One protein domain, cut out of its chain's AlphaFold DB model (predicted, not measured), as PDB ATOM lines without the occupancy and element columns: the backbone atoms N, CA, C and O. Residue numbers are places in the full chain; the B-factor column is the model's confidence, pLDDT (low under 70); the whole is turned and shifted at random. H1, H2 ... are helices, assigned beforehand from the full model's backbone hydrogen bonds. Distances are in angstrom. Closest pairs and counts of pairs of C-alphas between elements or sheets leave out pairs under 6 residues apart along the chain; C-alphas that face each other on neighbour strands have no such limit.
ATOM      1  N   GLU A  23     150.211 192.065 138.677       95.81
ATOM      2  CA  GLU A  23     150.757 192.342 140.003       95.81
ATOM      3  C   GLU A  23     150.246 193.678 140.551       95.81
ATOM      4  O   GLU A  23     149.934 193.764 141.739       95.81
ATOM      5  N   THR A  24     150.077 194.698 139.699       96.25
ATOM      6  CA  THR A  24     149.444 195.965 140.097       96.25
ATOM      7  C   THR A  24     148.026 195.751 140.603       96.25
ATOM      8  O   THR A  24     147.671 196.315 141.635       96.25
ATOM      9  N   LEU A  25     147.230 194.905 139.941       97.75
ATOM     10  CA  LEU A  25     145.849 194.608 140.345       97.75
ATOM     11  C   LEU A  25     145.786 193.960 141.736       97.75
ATOM     12  O   LEU A  25     144.939 194.317 142.557       97.75
ATOM     13  N   LEU A  26     146.719 193.053 142.032       96.75
ATOM     14  CA  LEU A  26     146.857 192.460 143.364       96.75
ATOM     15  C   LEU A  26     147.321 193.500 144.395       96.75
ATOM     16  O   LEU A  26     146.768 193.573 145.496       96.75
ATOM     17  N   TYR A  27     148.299 194.335 144.029       95.19
ATOM     18  CA  TYR A  27     148.866 195.370 144.893       95.19
ATOM     19  C   TYR A  27     147.818 196.390 145.359       95.19
ATOM     20  O   TYR A  27     147.741 196.711 146.547       95.19
ATOM     21  N   ILE A  28     146.952 196.855 144.455       95.94
ATOM     22  CA  ILE A  28     145.891 197.820 144.788       95.94
ATOM     23  C   ILE A  28     144.752 197.219 145.624       95.94
ATOM     24  O   ILE A  28     143.871 197.954 146.062       95.94
ATOM     25  N   GLY A  29     144.782 195.915 145.917       96.06
ATOM     26  CA  GLY A  29     143.861 195.283 146.860       96.06
ATOM     27  C   GLY A  29     142.766 194.416 146.247       96.06
ATOM     28  O   GLY A  29     141.824 194.063 146.959       96.06
ATOM     29  N   LEU A  30     142.863 194.046 144.967       97.69
ATOM     30  CA  LEU A  30     141.931 193.088 144.369       97.69
ATOM     31  C   LEU A  30     142.259 191.654 144.806       97.69
ATOM     32  O   LEU A  30     143.401 191.324 145.145       97.69
ATOM     33  N   CYS A  31     141.245 190.791 144.836       97.38
ATOM     34  CA  CYS A  31     141.440 189.355 144.990       97.38
ATOM     35  C   CYS A  31     141.983 188.748 143.689       97.38
ATOM     36  O   CYS A  31     141.813 189.311 142.607       97.38
ATOM     37  N   SER A  32     142.622 187.579 143.786       97.50
ATOM     38  CA  SER A  32     143.248 186.932 142.630       97.50
ATOM     39  C   SER A  32     142.268 186.646 141.495       97.50
ATOM     40  O   SER A  32     142.627 186.822 140.340       97.50
ATOM     41  N   GLU A  33     141.037 186.239 141.805       97.88
ATOM     42  CA  GLU A  33     139.987 186.000 140.806       97.88
ATOM     43  C   GLU A  33     139.691 187.278 140.009       97.88
ATOM     44  O   GLU A  33     139.945 187.339 138.808       97.88
ATOM     45  N   LYS A  34     139.306 188.357 140.700       97.56
ATOM     46  CA  LYS A  34     138.994 189.645 140.070       97.56
ATOM     47  C   LYS A  34     140.183 190.247 139.321       97.56
ATOM     48  O   LYS A  34     139.998 190.849 138.264       97.56
ATOM     49  N   ALA A  35     141.393 190.103 139.859       98.00
ATOM     50  CA  ALA A  35     142.613 190.561 139.207       98.00
ATOM     51  C   ALA A  35     142.850 189.821 137.879       98.00
ATOM     52  O   ALA A  35     143.104 190.466 136.863       98.00
ATOM     53  N   ASN A  36     142.701 188.492 137.856       98.00
ATOM     54  CA  ASN A  36     142.826 187.706 136.627       98.00
ATOM     55  C   ASN A  36     141.742 188.060 135.602       98.00
ATOM     56  O   ASN A  36     142.052 188.172 134.415       98.00
ATOM     57  N   ASP A  37     140.505 188.297 136.041       97.56
ATOM     58  CA  ASP A  37     139.403 188.688 135.157       97.56
ATOM     59  C   ASP A  37     139.667 190.037 134.472       97.56
ATOM     60  O   ASP A  37     139.539 190.164 133.249       97.56
ATOM     61  N   ILE A  38     140.069 191.051 135.249       97.50
ATOM     62  CA  ILE A  38     140.394 192.386 134.721       97.50
ATOM     63  C   ILE A  38     141.612 192.307 133.803       97.50
ATOM     64  O   ILE A  38     141.591 192.885 132.718       97.50
ATOM     65  N   TRP A  39     142.656 191.574 134.196       97.75
ATOM     66  CA  TRP A  39     143.858 191.420 133.378       97.75
ATOM     67  C   TRP A  39     143.576 190.719 132.048       97.75
ATOM     68  O   TRP A  39     144.026 191.172 130.993       97.75
ATOM     69  N   SER A  40     142.785 189.646 132.078       97.06
ATOM     70  CA  SER A  40     142.359 188.933 130.871       97.06
ATOM     71  C   SER A  40     141.552 189.856 129.963       97.06
ATOM     72  O   SER A  40     141.810 189.917 128.763       97.06
ATOM     73  N   SER A  41     140.638 190.646 130.533       95.12
ATOM     74  CA  SER A  41     139.844 191.623 129.781       95.12
ATOM     75  C   SER A  41     140.717 192.716 129.154       95.12
ATOM     76  O   SER A  41     140.553 193.029 127.982       95.12
ATOM     77  N   TRP A  42     141.684 193.263 129.898       95.19
ATOM     78  CA  TRP A  42     142.605 194.287 129.398       95.19
ATOM     79  C   TRP A  42     143.496 193.765 128.267       95.19
ATOM     80  O   TRP A  42     143.660 194.424 127.244       95.19
ATOM     81  N   THR A  43     144.075 192.573 128.425       94.19
ATOM     82  CA  THR A  43     145.020 192.000 127.451       94.19
ATOM     83  C   THR A  43     144.342 191.519 126.170       94.19
ATOM     84  O   THR A  43     144.936 191.637 125.098       94.19
ATOM     85  N   THR A  44     143.097 191.043 126.265       92.38
ATOM     86  CA  THR A  44     142.293 190.584 125.117       92.38
ATOM     87  C   THR A  44     141.419 191.672 124.495       92.38
ATOM     88  O   THR A  44     140.763 191.412 123.487       92.38
ATOM     89  N   TRP A  45     141.418 192.887 125.054       87.69
ATOM     90  CA  TRP A  45     140.667 194.013 124.510       87.69
ATOM     91  C   TRP A  45     141.102 194.309 123.068       87.69
ATOM     92  O   TRP A  45     142.265 194.603 122.797       87.69
ATOM     93  N   GLN A  46     140.136 194.240 122.151       82.56
ATOM     94  CA  GLN A  46     140.249 194.718 120.777       82.56
ATOM     95  C   GLN A  46     139.484 196.042 120.611       82.56
ATOM     96  O   GLN A  46     138.304 196.096 120.983       82.56
ATOM     97  N   PRO A  47     140.106 197.101 120.065       74.25
ATOM     98  CA  PRO A  47     139.405 198.340 119.748       74.25
ATOM     99  C   PRO A  47     138.227 198.075 118.806       74.25
ATOM    100  O   PRO A  47     138.331 197.301 117.854       74.25
ATOM    101  N   THR A  48     137.088 198.714 119.059       72.69
ATOM    102  CA  THR A  48     135.949 198.663 118.140       72.69
ATOM    103  C   THR A  48     136.274 199.477 116.886       72.69
ATOM    104  O   THR A  48     136.252 200.702 116.911       72.69
ATOM    105  N   GLU A  49     136.583 198.816 115.777       70.94
ATOM    106  CA  GLU A  49     136.857 199.477 114.493       70.94
ATOM    107  C   GLU A  49     135.671 200.354 114.027       70.94
ATOM    108  O   GLU A  49     134.518 199.938 114.189       70.94
ATOM    109  N   PRO A  50     135.888 201.543 113.416       66.56
ATOM    110  CA  PRO A  50     137.162 202.216 113.123       66.56
ATOM    111  C   PRO A  50     137.554 203.340 114.113       66.56
ATOM    112  O   PRO A  50     138.514 204.058 113.858       66.56
ATOM    113  N   TYR A  51     136.810 203.541 115.214       71.56
ATOM    114  CA  TYR A  51     136.993 204.688 116.137       71.56
ATOM    115  C   TYR A  51     136.774 204.348 117.625       71.56
ATOM    116  O   TYR A  51     136.377 205.202 118.422       71.56
ATOM    117  N   GLY A  52     136.950 203.088 118.009       76.81
ATOM    118  CA  GLY A  52     136.757 202.620 119.379       76.81
ATOM    119  C   GLY A  52     137.829 203.147 120.337       76.81
ATOM    120  O   GLY A  52     138.916 203.528 119.899       76.81
ATOM    121  N   PRO A  53     137.556 203.165 121.655       85.75
ATOM    122  CA  PRO A  53     138.578 203.502 122.631       85.75
ATOM    123  C   PRO A  53     139.712 202.473 122.591       85.75
ATOM    124  O   PRO A  53     139.464 201.275 122.433       85.75
ATOM    125  N   ARG A  54     140.941 202.953 122.763       86.94
ATOM    126  CA  ARG A  54     142.169 202.149 122.756       86.94
ATOM    127  C   ARG A  54     142.835 202.142 124.121       86.94
ATOM    128  O   ARG A  54     142.556 203.005 124.954       86.94
ATOM    129  N   ARG A  55     143.755 201.211 124.340       91.19
ATOM    130  CA  ARG A  55     144.575 201.168 125.554       91.19
ATOM    131  C   ARG A  55     145.726 202.157 125.448       91.19
ATOM    132  O   ARG A  55     146.245 202.408 124.366       91.19
ATOM    133  N   GLU A  56     146.203 202.632 126.591       91.31
ATOM    134  CA  GLU A  56     147.430 203.441 126.677       91.31
ATOM    135  C   GLU A  56     148.700 202.720 126.189       91.31
ATOM    136  O   GLU A  56     149.721 203.354 125.947       91.31
ATOM    137  N   THR A  57     148.647 201.393 126.046       88.50
ATOM    138  CA  THR A  57     149.745 200.566 125.529       88.50
ATOM    139  C   THR A  57     149.637 200.269 124.035       88.50
ATOM    140  O   THR A  57     150.542 199.644 123.483       88.50
ATOM    141  N   ASP A  58     148.527 200.635 123.392       86.69
ATOM    142  CA  ASP A  58     148.345 200.420 121.956       86.69
ATOM    143  C   ASP A  58     149.139 201.470 121.151       86.69
ATOM    144  O   ASP A  58     149.387 202.569 121.654       86.69
ATOM    145  N   PRO A  59     149.564 201.164 119.909       84.19
ATOM    146  CA  PRO A  59     150.262 202.128 119.063       84.19
ATOM    147  C   PRO A  59     149.446 203.403 118.823       84.19
ATOM    148  O   PRO A  59     148.238 203.338 118.588       84.19
ATOM    149  N   ASP A  60     150.122 204.556 118.832       79.88
ATOM    150  CA  ASP A  60     149.483 205.834 118.530       79.88
ATOM    151  C   ASP A  60     149.238 205.980 117.020       79.88
ATOM    152  O   ASP A  60     150.172 206.090 116.226       79.88
ATOM    153  N   ASP A  61     147.971 205.970 116.626       74.94
ATOM    154  CA  ASP A  61     147.484 206.230 115.268       74.94
ATOM    155  C   ASP A  61     147.051 207.698 115.046       74.94
ATOM    156  O   ASP A  61     146.582 208.046 113.962       74.94
ATOM    157  N   GLY A  62     147.223 208.567 116.051       71.69
ATOM    158  CA  GLY A  62     146.866 209.985 116.005       71.69
ATOM    159  C   GLY A  62     145.378 210.296 116.210       71.69
ATOM    160  O   GLY A  62     145.005 211.470 116.161       71.69
ATOM    161  N   PHE A  63     144.525 209.293 116.452       70.88
ATOM    162  CA  PHE A  63     143.079 209.465 116.627       70.88
ATOM    163  C   PHE A  63     142.533 208.628 117.809       70.88
ATOM    164  O   PHE A  63     143.145 207.676 118.279       70.88
ATOM    165  N   GLY A  64     141.349 208.988 118.321       72.56
ATOM    166  CA  GLY A  64     140.599 208.161 119.281       72.56
ATOM    167  C   GLY A  64     140.840 208.430 120.776       72.56
ATOM    168  O   GLY A  64     141.784 209.099 121.192       72.56
ATOM    169  N   LEU A  65     139.918 207.919 121.599       84.38
ATOM    170  CA  LEU A  65     139.967 208.016 123.060       84.38
ATOM    171  C   LEU A  65     140.954 206.980 123.614       84.38
ATOM    172  O   LEU A  65     140.767 205.782 123.406       84.38
ATOM    173  N   VAL A  66     141.971 207.423 124.352       89.19
ATOM    174  CA  VAL A  66     142.864 206.530 125.106       89.19
ATOM    175  C   VAL A  66     142.265 206.272 126.482       89.19
ATOM    176  O   VAL A  66     141.948 207.211 127.208       89.19
ATOM    177  N   VAL A  67     142.134 205.002 126.847       91.88
ATOM    178  CA  VAL A  67     141.746 204.563 128.185       91.88
ATOM    179  C   VAL A  67     142.996 204.121 128.928       91.88
ATOM    180  O   VAL A  67     143.716 203.221 128.483       91.88
ATOM    181  N   THR A  68     143.249 204.765 130.065       94.94
ATOM    182  CA  THR A  68     144.362 204.400 130.943       94.94
ATOM    183  C   THR A  68     144.075 203.074 131.640       94.94
ATOM    184  O   THR A  68     142.911 202.715 131.864       94.94
ATOM    185  N   PHE A  69     145.115 202.332 132.027       96.12
ATOM    186  CA  PHE A  69     144.914 201.099 132.788       96.12
ATOM    187  C   PHE A  69     144.199 201.382 134.112       96.12
ATOM    188  O   PHE A  69     143.323 200.625 134.531       96.12
ATOM    189  N   HIS A  70     144.504 202.517 134.739       96.25
ATOM    190  CA  HIS A  70     143.847 202.964 135.958       96.25
ATOM    191  C   HIS A  70     142.340 203.222 135.770       96.25
ATOM    192  O   HIS A  70     141.535 202.689 136.539       96.25
ATOM    193  N   ASP A  71     141.933 203.956 134.731       94.44
ATOM    194  CA  ASP A  71     140.511 204.202 134.445       94.44
ATOM    195  C   ASP A  71     139.766 202.903 134.134       94.44
ATOM    196  O   ASP A  71     138.639 202.696 134.597       94.44
ATOM    197  N   PHE A  72     140.415 201.987 133.409       95.75
ATOM    198  CA  PHE A  72     139.866 200.665 133.123       95.75
ATOM    199  C   PHE A  72     139.623 199.849 134.398       95.75
ATOM    200  O   PHE A  72     138.575 199.208 134.532       95.75
ATOM    201  N   ILE A  73     140.547 199.900 135.365       97.12
ATOM    202  CA  ILE A  73     140.386 199.263 136.677       97.12
ATOM    203  C   ILE A  73     139.188 199.860 137.415       97.12
ATOM    204  O   ILE A  73     138.300 199.115 137.837       97.12
ATOM    205  N   ILE A  74     139.138 201.190 137.558       96.12
ATOM    206  CA  ILE A  74     138.052 201.867 138.279       96.12
ATOM    207  C   ILE A  74     136.700 201.530 137.647       96.12
ATOM    208  O   ILE A  74     135.768 201.145 138.362       96.12
ATOM    209  N   GLY A  75     136.600 201.594 136.317       93.56
ATOM    210  CA  GLY A  75     135.400 201.200 135.581       93.56
ATOM    211  C   GLY A  75     135.011 199.744 135.843       93.56
ATOM    212  O   GLY A  75     133.863 199.470 136.193       93.56
ATOM    213  N   SER A  76     135.963 198.813 135.767       94.25
ATOM    214  CA  SER A  76     135.727 197.370 135.937       94.25
ATOM    215  C   SER A  76     135.310 196.961 137.354       94.25
ATOM    216  O   SER A  76     134.656 195.927 137.548       94.25
ATOM    217  N   VAL A  77     135.731 197.728 138.360       94.12
ATOM    218  CA  VAL A  77     135.419 197.468 139.770       94.12
ATOM    219  C   VAL A  77     134.083 198.091 140.168       94.12
ATOM    220  O   VAL A  77     133.345 197.467 140.924       94.12
ATOM    221  N   THR A  78     133.744 199.271 139.642       89.06
ATOM    222  CA  THR A  78     132.600 200.063 140.134       89.06
ATOM    223  C   THR A  78     131.346 200.011 139.253       89.06
ATOM    224  O   THR A  78     130.247 200.264 139.743       89.06
ATOM    225  N   THR A  79     131.463 199.656 137.970       88.75
ATOM    226  CA  THR A  79     130.320 199.681 137.039       88.75
ATOM    227  C   THR A  79     129.327 198.549 137.316       88.75
ATOM    228  O   THR A  79     129.719 197.396 137.499       88.75
ATOM    229  N   ASN A  80     128.027 198.873 137.287       85.38
ATOM    230  CA  ASN A  80     126.910 197.939 137.496       85.38
ATOM    231  C   ASN A  80     126.974 197.182 138.835       85.38
ATOM    232  O   ASN A  80     126.604 196.007 138.911       85.38
ATOM    233  N   LYS A  81     127.467 197.838 139.890       87.19
ATOM    234  CA  LYS A  81     127.511 197.289 141.249       87.19
ATOM    235  C   LYS A  81     126.447 197.925 142.129       87.19
ATOM    236  O   LYS A  81     126.215 199.128 142.057       87.19
ATOM    237  N   THR A  82     125.836 197.106 142.979       87.00
ATOM    238  CA  THR A  82     125.023 197.597 144.091       87.00
ATOM    239  C   THR A  82     125.961 198.172 145.141       87.00
ATOM    240  O   THR A  82     126.847 197.470 145.629       87.00
ATOM    241  N   ASP A  83     125.786 199.448 145.453       88.81
ATOM    242  CA  ASP A  83     126.566 200.130 146.477       88.81
ATOM    243  C   ASP A  83     125.925 199.939 147.861       88.81
ATOM    244  O   ASP A  83     124.713 199.756 147.965       88.81
ATOM    245  N   ALA A  84     126.746 200.008 148.908       87.00
ATOM    246  CA  ALA A  84     126.308 200.059 150.299       87.00
ATOM    247  C   ALA A  84     126.599 201.451 150.877       87.00
ATOM    248  O   ALA A  84     127.599 202.086 150.540       87.00
ATOM    249  N   VAL A  85     125.739 201.946 151.755       81.25
ATOM    250  CA  VAL A  85     125.776 203.315 152.281       81.25
ATOM    251  C   VAL A  85     125.805 203.334 153.808       81.25
ATOM    252  O   VAL A  85     125.771 202.294 154.460       81.25
ATOM    253  N   GLY A  86     125.909 204.522 154.412       69.44
ATOM    254  CA  GLY A  86     126.101 204.668 155.862       69.44
ATOM    255  C   GLY A  86     124.999 204.058 156.742       69.44
ATOM    256  O   GLY A  86     125.274 203.722 157.894       69.44
ATOM    257  N   THR A  87     123.782 203.892 156.211       68.12
ATOM    258  CA  THR A  87     122.648 203.245 156.895       68.12
ATOM    259  C   THR A  87     122.643 201.722 156.774       68.12
ATOM    260  O   THR A  87     121.920 201.071 157.525       68.12
ATOM    261  N   ASP A  88     123.419 201.150 155.851       76.06
ATOM    262  CA  ASP A  88     123.520 199.700 155.708       76.06
ATOM    263  C   ASP A  88     124.353 199.095 156.840       76.06
ATOM    264  O   ASP A  88     125.268 199.718 157.394       76.06
ATOM    265  N   ASP A  89     124.047 197.846 157.179       84.81
ATOM    266  CA  ASP A  89     124.830 197.093 158.146       84.81
ATOM    267  C   ASP A  89     126.198 196.682 157.571       84.81
ATOM    268  O   ASP A  89     126.483 196.753 156.368       84.81
ATOM    269  N   ASP A  90     127.086 196.218 158.448       89.00
ATOM    270  CA  ASP A  90     128.427 195.805 158.032       89.00
ATOM    271  C   ASP A  90     128.395 194.575 157.100       89.00
ATOM    272  O   ASP A  90     129.355 194.328 156.364       89.00
ATOM    273  N   ARG A  91     127.284 193.824 157.077       90.56
ATOM    274  CA  ARG A  91     127.069 192.719 156.137       90.56
ATOM    275  C   ARG A  91     126.830 193.240 154.722       90.56
ATOM    276  O   ARG A  91     127.460 192.718 153.804       90.56
ATOM    277  N   GLY A  92     125.989 194.258 154.540       91.06
ATOM    278  CA  GLY A  92     125.771 194.924 153.253       91.06
ATOM    279  C   GLY A  92     127.067 195.511 152.692       91.06
ATOM    280  O   GLY A  92     127.405 195.289 151.529       91.06
ATOM    281  N   TRP A  93     127.875 196.140 153.548       92.12
ATOM    282  CA  TRP A  93     129.207 196.626 153.171       92.12
ATOM    283  C   TRP A  93     130.153 195.512 152.720       92.12
ATOM    284  O   TRP A  93     130.776 195.623 151.664       92.12
ATOM    285  N   ARG A  94     130.242 194.408 153.475       94.31
ATOM    286  CA  ARG A  94     131.067 193.254 153.078       94.31
ATOM    287  C   ARG A  94     130.589 192.631 151.767       94.31
ATOM    288  O   ARG A  94     131.423 192.286 150.938       94.31
ATOM    289  N   GLN A  95     129.278 192.559 151.535       95.06
ATOM    290  CA  GLN A  95     128.719 192.091 150.263       95.06
ATOM    291  C   GLN A  95     129.095 193.006 149.093       95.06
ATOM    292  O   GLN A  95     129.487 192.502 148.042       95.06
ATOM    293  N   CYS A  96     129.032 194.329 149.270       94.69
ATOM    294  CA  CYS A  96     129.500 195.291 148.270       94.69
ATOM    295  C   CYS A  96     130.997 195.097 147.958       94.69
ATOM    296  O   CYS A  96     131.384 194.990 146.791       94.69
ATOM    297  N   LEU A  97     131.839 194.975 148.989       95.94
ATOM    298  CA  LEU A  97     133.279 194.745 148.842       95.94
ATOM    299  C   LEU A  97     133.597 193.419 148.129       95.94
ATOM    300  O   LEU A  97     134.448 193.384 147.236       95.94
ATOM    301  N   ASP A  98     132.898 192.340 148.491       96.31
ATOM    302  CA  ASP A  98     133.023 191.029 147.847       96.31
ATOM    303  C   ASP A  98     132.576 191.099 146.372       96.31
ATOM    304  O   ASP A  98     133.292 190.629 145.490       96.31
ATOM    305  N   ALA A  99     131.456 191.768 146.065       95.94
ATOM    306  CA  ALA A  99     130.953 191.938 144.696       95.94
ATOM    307  C   ALA A  99     131.889 192.767 143.794       95.94
ATOM    308  O   ALA A  99     131.871 192.624 142.562       95.94
ATOM    309  N   CYS A 100     132.704 193.633 144.396       96.75
ATOM    310  CA  CYS A 100     133.754 194.398 143.728       96.75
ATOM    311  C   CYS A 100     135.067 193.611 143.574       96.75
ATOM    312  O   CYS A 100     135.958 194.051 142.846       96.75
ATOM    313  N   GLY A 101     135.182 192.439 144.207       97.19
ATOM    314  CA  GLY A 101     136.373 191.594 144.172       97.19
ATOM    315  C   GLY A 101     137.537 192.150 144.990       97.19
ATOM    316  O   GLY A 101     138.695 191.989 144.607       97.19
ATOM    317  N   ILE A 102     137.248 192.832 146.100       97.56
ATOM    318  CA  ILE A 102     138.266 193.349 147.021       97.56
ATOM    319  C   ILE A 102     138.780 192.212 147.907       97.56
ATOM    320  O   ILE A 102     137.992 191.442 148.453       97.56
ATOM    321  N   ASN A 103     140.096 192.084 148.073       96.31
ATOM    322  CA  ASN A 103     140.678 191.029 148.903       96.31
ATOM    323  C   ASN A 103     140.438 191.263 150.403       96.31
ATOM    324  O   ASN A 103     140.262 192.396 150.845       96.31
ATOM    325  N   LYS A 104     140.472 190.192 151.207       95.06
ATOM    326  CA  LYS A 104     140.117 190.260 152.635       95.06
ATOM    327  C   LYS A 104     140.962 191.254 153.431       95.06
ATOM    328  O   LYS A 104     140.393 192.030 154.184       95.06
ATOM    329  N   ALA A 105     142.275 191.314 153.209       92.56
ATOM    330  CA  ALA A 105     143.134 192.284 153.895       92.56
ATOM    331  C   ALA A 105     142.708 193.740 153.619       92.56
ATOM    332  O   ALA A 105     142.656 194.567 154.523       92.56
ATOM    333  N   THR A 106     142.345 194.047 152.373       94.62
ATOM    334  CA  THR A 106     141.862 195.379 151.981       94.62
ATOM    335  C   THR A 106     140.454 195.643 152.502       94.62
ATOM    336  O   THR A 106     140.163 196.769 152.893       94.62
ATOM    337  N   GLN A 107     139.595 194.622 152.573       95.00
ATOM    338  CA  GLN A 107     138.289 194.747 153.221       95.00
ATOM    339  C   GLN A 107     138.436 195.128 154.691       95.00
ATOM    340  O   GLN A 107     137.805 196.089 155.110       95.00
ATOM    341  N   GLU A 108     139.285 194.438 155.458       91.88
ATOM    342  CA  GLU A 108     139.501 194.778 156.872       91.88
ATOM    343  C   GLU A 108     140.062 196.198 157.033       91.88
ATOM    344  O   GLU A 108     139.604 196.953 157.890       91.88
ATOM    345  N   ALA A 109     140.976 196.603 156.147       90.56
ATOM    346  CA  ALA A 109     141.521 197.956 156.133       90.56
ATOM    347  C   ALA A 109     140.488 199.034 155.757       90.56
ATOM    348  O   ALA A 109     140.614 200.170 156.193       90.56
ATOM    349  N   ILE A 110     139.464 198.721 154.956       91.62
ATOM    350  CA  ILE A 110     138.356 199.649 154.662       91.62
ATOM    351  C   ILE A 110     137.347 199.667 155.811       91.62
ATOM    352  O   ILE A 110     136.842 200.734 156.166       91.62
ATOM    353  N   MET A 111     137.048 198.491 156.368       88.94
ATOM    354  CA  MET A 111     136.009 198.268 157.373       88.94
ATOM    355  C   MET A 111     136.399 198.721 158.779       88.94
ATOM    356  O   MET A 111     135.510 198.694 159.626       88.94
ATOM    357  N   VAL A 112     137.671 199.105 159.003       74.81
ATOM    358  CA  VAL A 112     138.310 199.435 160.296       74.81
ATOM    359  C   VAL A 112     137.299 199.550 161.432       74.81
ATOM    360  O   VAL A 112     136.591 200.548 161.554       74.81
ATOM    361  N   LEU A 113     137.233 198.507 162.264       62.50
ATOM    362  CA  LEU A 113     136.178 198.312 163.266       62.50
ATOM    363  C   LEU A 113     136.221 199.312 164.437       62.50
ATOM    364  O   LEU A 113     135.441 199.196 165.378       62.50
ATOM    365  N   ASN A 114     137.112 200.302 164.397       68.56
ATOM    366  CA  ASN A 114     137.162 201.343 165.407       68.56
ATOM    367  C   ASN A 114     135.949 202.279 165.275       68.56
ATOM    368  O   ASN A 114     135.730 202.863 164.215       68.56
ATOM    369  N   GLN A 115     135.194 202.474 166.359       66.56
ATOM    370  CA  GLN A 115     133.978 203.295 166.368       66.56
ATOM    371  C   GLN A 115     134.209 204.731 165.862       66.56
ATOM    372  O   GLN A 115     133.337 205.271 165.176       66.56
ATOM    373  N   LYS A 116     135.380 205.333 166.125       68.12
ATOM    374  CA  LYS A 116     135.701 206.694 165.663       68.12
ATOM    375  C   LYS A 116     135.956 206.749 164.153       68.12
ATOM    376  O   LYS A 116     135.465 207.655 163.485       68.12
ATOM    377  N   LEU A 117     136.644 205.755 163.585       76.00
ATOM    378  CA  LEU A 117     136.895 205.680 162.135       76.00
ATOM    379  C   LEU A 117     135.701 205.127 161.346       76.00
ATOM    380  O   LEU A 117     135.525 205.452 160.172       76.00
ATOM    381  N   ASN A 118     134.831 204.353 161.994       76.38
ATOM    382  CA  ASN A 118     133.597 203.849 161.402       76.38
ATOM    383  C   ASN A 118     132.710 204.999 160.892       76.38
ATOM    384  O   ASN A 118     132.119 204.902 159.819       76.38
ATOM    385  N   ARG A 119     132.683 206.132 161.608       75.25
ATOM    386  CA  ARG A 119     131.966 207.338 161.166       75.25
ATOM    387  C   ARG A 119     132.521 207.902 159.854       75.25
ATOM    388  O   ARG A 119     131.739 208.245 158.974       75.25
ATOM    389  N   LEU A 120     133.845 207.932 159.684       79.50
ATOM    390  CA  LEU A 120     134.486 208.368 158.434       79.50
ATOM    391  C   LEU A 120     134.221 207.406 157.274       79.50
ATOM    392  O   LEU A 120     133.965 207.838 156.157       79.50
ATOM    393  N   ARG A 121     134.232 206.096 157.531       84.12
ATOM    394  CA  ARG A 121     133.825 205.106 156.526       84.12
ATOM    395  C   ARG A 121     132.378 205.343 156.085       84.12
ATOM    396  O   ARG A 121     132.098 205.409 154.894       84.12
ATOM    397  N   ARG A 122     131.464 205.506 157.045       79.75
ATOM    398  CA  ARG A 122     130.021 205.689 156.802       79.75
ATOM    399  C   ARG A 122     129.647 207.074 156.272       79.75
ATOM    400  O   ARG A 122     128.525 207.250 155.795       79.75
ATOM    401  N   SER A 123     130.566 208.041 156.310       76.94
ATOM    402  CA  SER A 123     130.369 209.347 155.676       76.94
ATOM    403  C   SER A 123     130.393 209.273 154.149       76.94
ATOM    404  O   SER A 123     129.950 210.203 153.485       76.94
ATOM    405  N   ASN A 124     130.838 208.145 153.590       80.50
ATOM    406  CA  ASN A 124     130.847 207.862 152.166       80.50
ATOM    407  C   ASN A 124     130.152 206.525 151.863       80.50
ATOM    408  O   ASN A 124     129.731 205.801 152.765       80.50
ATOM    409  N   SER A 125     129.978 206.213 150.577       86.12
ATOM    410  CA  SER A 125     129.492 204.897 150.155       86.12
ATOM    411  C   SER A 125     130.631 203.881 150.039       86.12
ATOM    412  O   SER A 125     131.809 204.239 149.952       86.12
ATOM    413  N   CYS A 126     130.285 202.601 150.000       90.94
ATOM    414  CA  CYS A 126     131.230 201.508 149.837       90.94
ATOM    415  C   CYS A 126     132.008 201.623 148.518       90.94
ATOM    416  O   CYS A 126     133.239 201.549 148.540       90.94
ATOM    417  N   LEU A 127     131.348 201.898 147.386       91.19
ATOM    418  CA  LEU A 127     132.039 202.099 146.105       91.19
ATOM    419  C   LEU A 127     132.962 203.317 146.130       91.19
ATOM    420  O   LEU A 127     134.040 203.268 145.531       91.19
ATOM    421  N   TYR A 128     132.586 204.388 146.841       88.88
ATOM    422  CA  TYR A 128     133.481 205.525 147.047       88.88
ATOM    423  C   TYR A 128     134.744 205.089 147.798       88.88
ATOM    424  O   TYR A 128     135.847 205.321 147.307       88.88
ATOM    425  N   CYS A 129     134.602 204.403 148.937       91.56
ATOM    426  CA  CYS A 129     135.738 203.920 149.725       91.56
ATOM    427  C   CYS A 129     136.640 202.970 148.922       91.56
ATOM    428  O   CYS A 129     137.866 203.033 149.039       91.56
ATOM    429  N   ILE A 130     136.059 202.111 148.081       94.44
ATOM    430  CA  ILE A 130     136.801 201.213 147.186       94.44
ATOM    431  C   ILE A 130     137.608 202.014 146.165       94.44
ATOM    432  O   ILE A 130     138.820 201.825 146.056       94.44
ATOM    433  N   LYS A 131     136.948 202.925 145.441       93.88
ATOM    434  CA  LYS A 131     137.587 203.771 144.428       93.88
ATOM    435  C   LYS A 131     138.713 204.599 145.040       93.88
ATOM    436  O   LYS A 131     139.804 204.650 144.482       93.88
ATOM    437  N   ASP A 132     138.461 205.229 146.180       92.00
ATOM    438  CA  ASP A 132     139.450 206.029 146.897       92.00
ATOM    439  C   ASP A 132     140.653 205.182 147.346       92.00
ATOM    440  O   ASP A 132     141.797 205.575 147.146       92.00
ATOM    441  N   THR A 133     140.420 203.967 147.852       95.12
ATOM    442  CA  THR A 133     141.503 203.047 148.247       95.12
ATOM    443  C   THR A 133     142.355 202.606 147.057       95.12
ATOM    444  O   THR A 133     143.582 202.583 147.159       95.12
ATOM    445  N   ILE A 134     141.725 202.274 145.925       96.25
ATOM    446  CA  ILE A 134     142.437 201.906 144.696       96.25
ATOM    447  C   ILE A 134     143.269 203.085 144.194       96.25
ATOM    448  O   ILE A 134     144.460 202.906 143.950       96.25
ATOM    449  N   ASN A 135     142.677 204.283 144.108       93.94
ATOM    450  CA  ASN A 135     143.382 205.510 143.730       93.94
ATOM    451  C   ASN A 135     144.616 205.731 144.611       93.94
ATOM    452  O   ASN A 135     145.711 205.943 144.098       93.94
ATOM    453  N   LEU A 136     144.434 205.658 145.932       93.25
ATOM    454  CA  LEU A 136     145.483 205.925 146.907       93.25
ATOM    455  C   LEU A 136     146.666 204.961 146.754       93.25
ATOM    456  O   LEU A 136     147.826 205.372 146.778       93.25
ATOM    457  N   ARG A 137     146.378 203.671 146.563       95.06
ATOM    458  CA  ARG A 137     147.407 202.644 146.365       95.06
ATOM    459  C   ARG A 137     148.074 202.752 145.000       95.06
ATOM    460  O   ARG A 137     149.291 202.617 144.927       95.06
ATOM    461  N   TYR A 138     147.304 202.991 143.939       94.62
ATOM    462  CA  TYR A 138     147.835 203.118 142.582       94.62
ATOM    463  C   TYR A 138     148.815 204.293 142.489       94.62
ATOM    464  O   TYR A 138     149.949 204.104 142.062       94.62
ATOM    465  N   ARG A 139     148.440 205.465 143.014       90.69
ATOM    466  CA  ARG A 139     149.307 206.657 143.033       90.69
ATOM    467  C   ARG A 139     150.544 206.467 143.902       90.69
ATOM    468  O   ARG A 139     151.648 206.807 143.488       90.69
ATOM    469  N   GLY A 140     150.388 205.834 145.066       90.38
ATOM    470  CA  GLY A 140     151.533 205.450 145.894       90.38
ATOM    471  C   GLY A 140     152.514 204.535 145.149       90.38
ATOM    472  O   GLY A 140     153.726 204.662 145.312       90.38
ATOM    473  N   LEU A 141     152.020 203.638 144.287       91.06
ATOM    474  CA  LEU A 141     152.874 202.809 143.434       91.06
ATOM    475  C   LEU A 141     153.563 203.623 142.328       91.06
ATOM    476  O   LEU A 141     154.747 203.400 142.075       91.06
ATOM    477  N   GLU A 142     152.862 204.558 141.683       89.00
ATOM    478  CA  GLU A 142     153.455 205.471 140.692       89.00
ATOM    479  C   GLU A 142     154.633 206.252 141.293       89.00
ATOM    480  O   GLU A 142     155.735 206.237 140.738       89.00
ATOM    481  N   GLU A 143     154.443 206.848 142.473       84.81
ATOM    482  CA  GLU A 143     155.479 207.605 143.185       84.81
ATOM    483  C   GLU A 143     156.690 206.733 143.558       84.81
ATOM    484  O   GLU A 143     157.846 207.112 143.322       84.81
ATOM    485  N   LEU A 144     156.446 205.531 144.098       84.88
ATOM    486  CA  LEU A 144     157.513 204.582 144.429       84.88
ATOM    487  C   LEU A 144     158.351 204.236 143.194       84.88
ATOM    488  O   LEU A 144     159.577 204.168 143.277       84.88
ATOM    489  N   ARG A 145     157.718 204.065 142.030       79.38
ATOM    490  CA  ARG A 145     158.432 203.759 140.782       79.38
ATOM    491  C   ARG A 145     159.236 204.947 140.264       79.38
ATOM    492  O   ARG A 145     160.363 204.741 139.817       79.38
ATOM    493  N   HIS A 146     158.718 206.170 140.372       75.62
ATOM    494  CA  HIS A 146     159.497 207.372 140.058       75.62
ATOM    495  C   HIS A 146     160.745 207.490 140.940       75.62
ATOM    496  O   HIS A 146     161.822 207.809 140.442       75.62
ATOM    497  N   THR A 147     160.620 207.153 142.223       73.19
ATOM    498  CA  THR A 147     161.732 207.210 143.184       73.19
ATOM    499  C   THR A 147     162.781 206.118 142.935       73.19
ATOM    500  O   THR A 147     163.973 206.356 143.101       73.19
ATOM    501  N   LEU A 148     162.360 204.920 142.511       71.06
ATOM    502  CA  LEU A 148     163.250 203.774 142.272       71.06
ATOM    503  C   LEU A 148     163.896 203.757 140.868       71.06
ATOM    504  O   LEU A 148     164.845 203.007 140.652       71.06
ATOM    505  N   GLY A 149     163.389 204.547 139.912       56.09
ATOM    506  CA  GLY A 149     163.762 204.483 138.490       56.09
ATOM    507  C   GLY A 149     164.747 205.539 137.961       56.09
ATOM    508  O   GLY A 149     165.069 205.481 136.776       56.09
ATOM    509  N   ILE A 150     165.231 206.499 138.766       41.34
ATOM    510  CA  ILE A 150     166.091 207.613 138.295       41.34
ATOM    511  C   ILE A 150     167.313 207.842 139.219       41.34
ATOM    512  O   ILE A 150     167.125 208.112 140.406       41.34
TER     513      ILE A 150
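Overview. This is residues 23 to 150 of the 382 residues of an uncharacterized protein of Pseudogymnoascus sp. 23342-1-I1 (UniProt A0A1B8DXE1). One long helix, H7, has H3 packed beside it and H4 and H5 packed near its beginning, while its last residues, 142 to 148, stick out as an arm that runs on to residue 150. H2 packs across H3 and H1 packs on H2; a long loop, residues 45 to 68, reaches out at one end of the longest axis, and H6 lies at the other. The printed part has 128 residues with seven named helices, H1 to H7 in chain order, and no named strand; the class is all helix. It is only just compact, close to loose, with a radius of gyration of the C-alphas of 16.6 A and spans of 53 by 38 by 24 A.

Along the chain. H7, residues 126 to 148, is 33.0 A long, from C-alpha 126 at (131.230, 201.508, 149.837) to C-alpha 148 at (163.250, 203.774, 142.272). H3 is residues 69 to 78, 14.4 A; H4 90 to 99, 14.1 A; H5 104 to 111; H6 115 to 122. H2, residues 32 to 44, is 17.9 A long, and H1, residues 23 to 27, begins at (150.757, 192.342, 140.003).

Arrangement. H7 touches H3 at a shallow tilt of 19 degrees, opposite ways, closest at the C-alphas of Thr 78 and Leu 127, 6.3 A. With residues 126 to 130 alone, H7 touches H4 at a steep tilt of 56 degrees; the closest C-alphas, Trp 93 and Cys 126, are 6.2 A apart. H5 and H6 only just touch, with 3 pairs of C-alphas within 8 A, the closest being Met 111 and Arg 121, 7.2 A. H2, with residues 38 to 42 alone, touches H3; the C-alphas of Ile 38 and Ser 76 are closest, 6.9 A. H1 touches H2, closest at the C-alphas of Leu 25 and Ala 35, 5.3 A. H2 and H7 are apart. Every O i to N i+4 pair is within hydrogen-bond range in H1, H2, H3, H4, H5 and H7, but 2 of 4 in H6.

Size, cuts and confidence. The C-alphas farthest apart, Pro 50 and Gln 115, are 53.4 A apart. The printed part has no cut; the links H2 to H3 and H3 to H4 are long. The pLDDT is under 70 at residue 50, residues 86 to 87, 113 to 116 and 149 to 150.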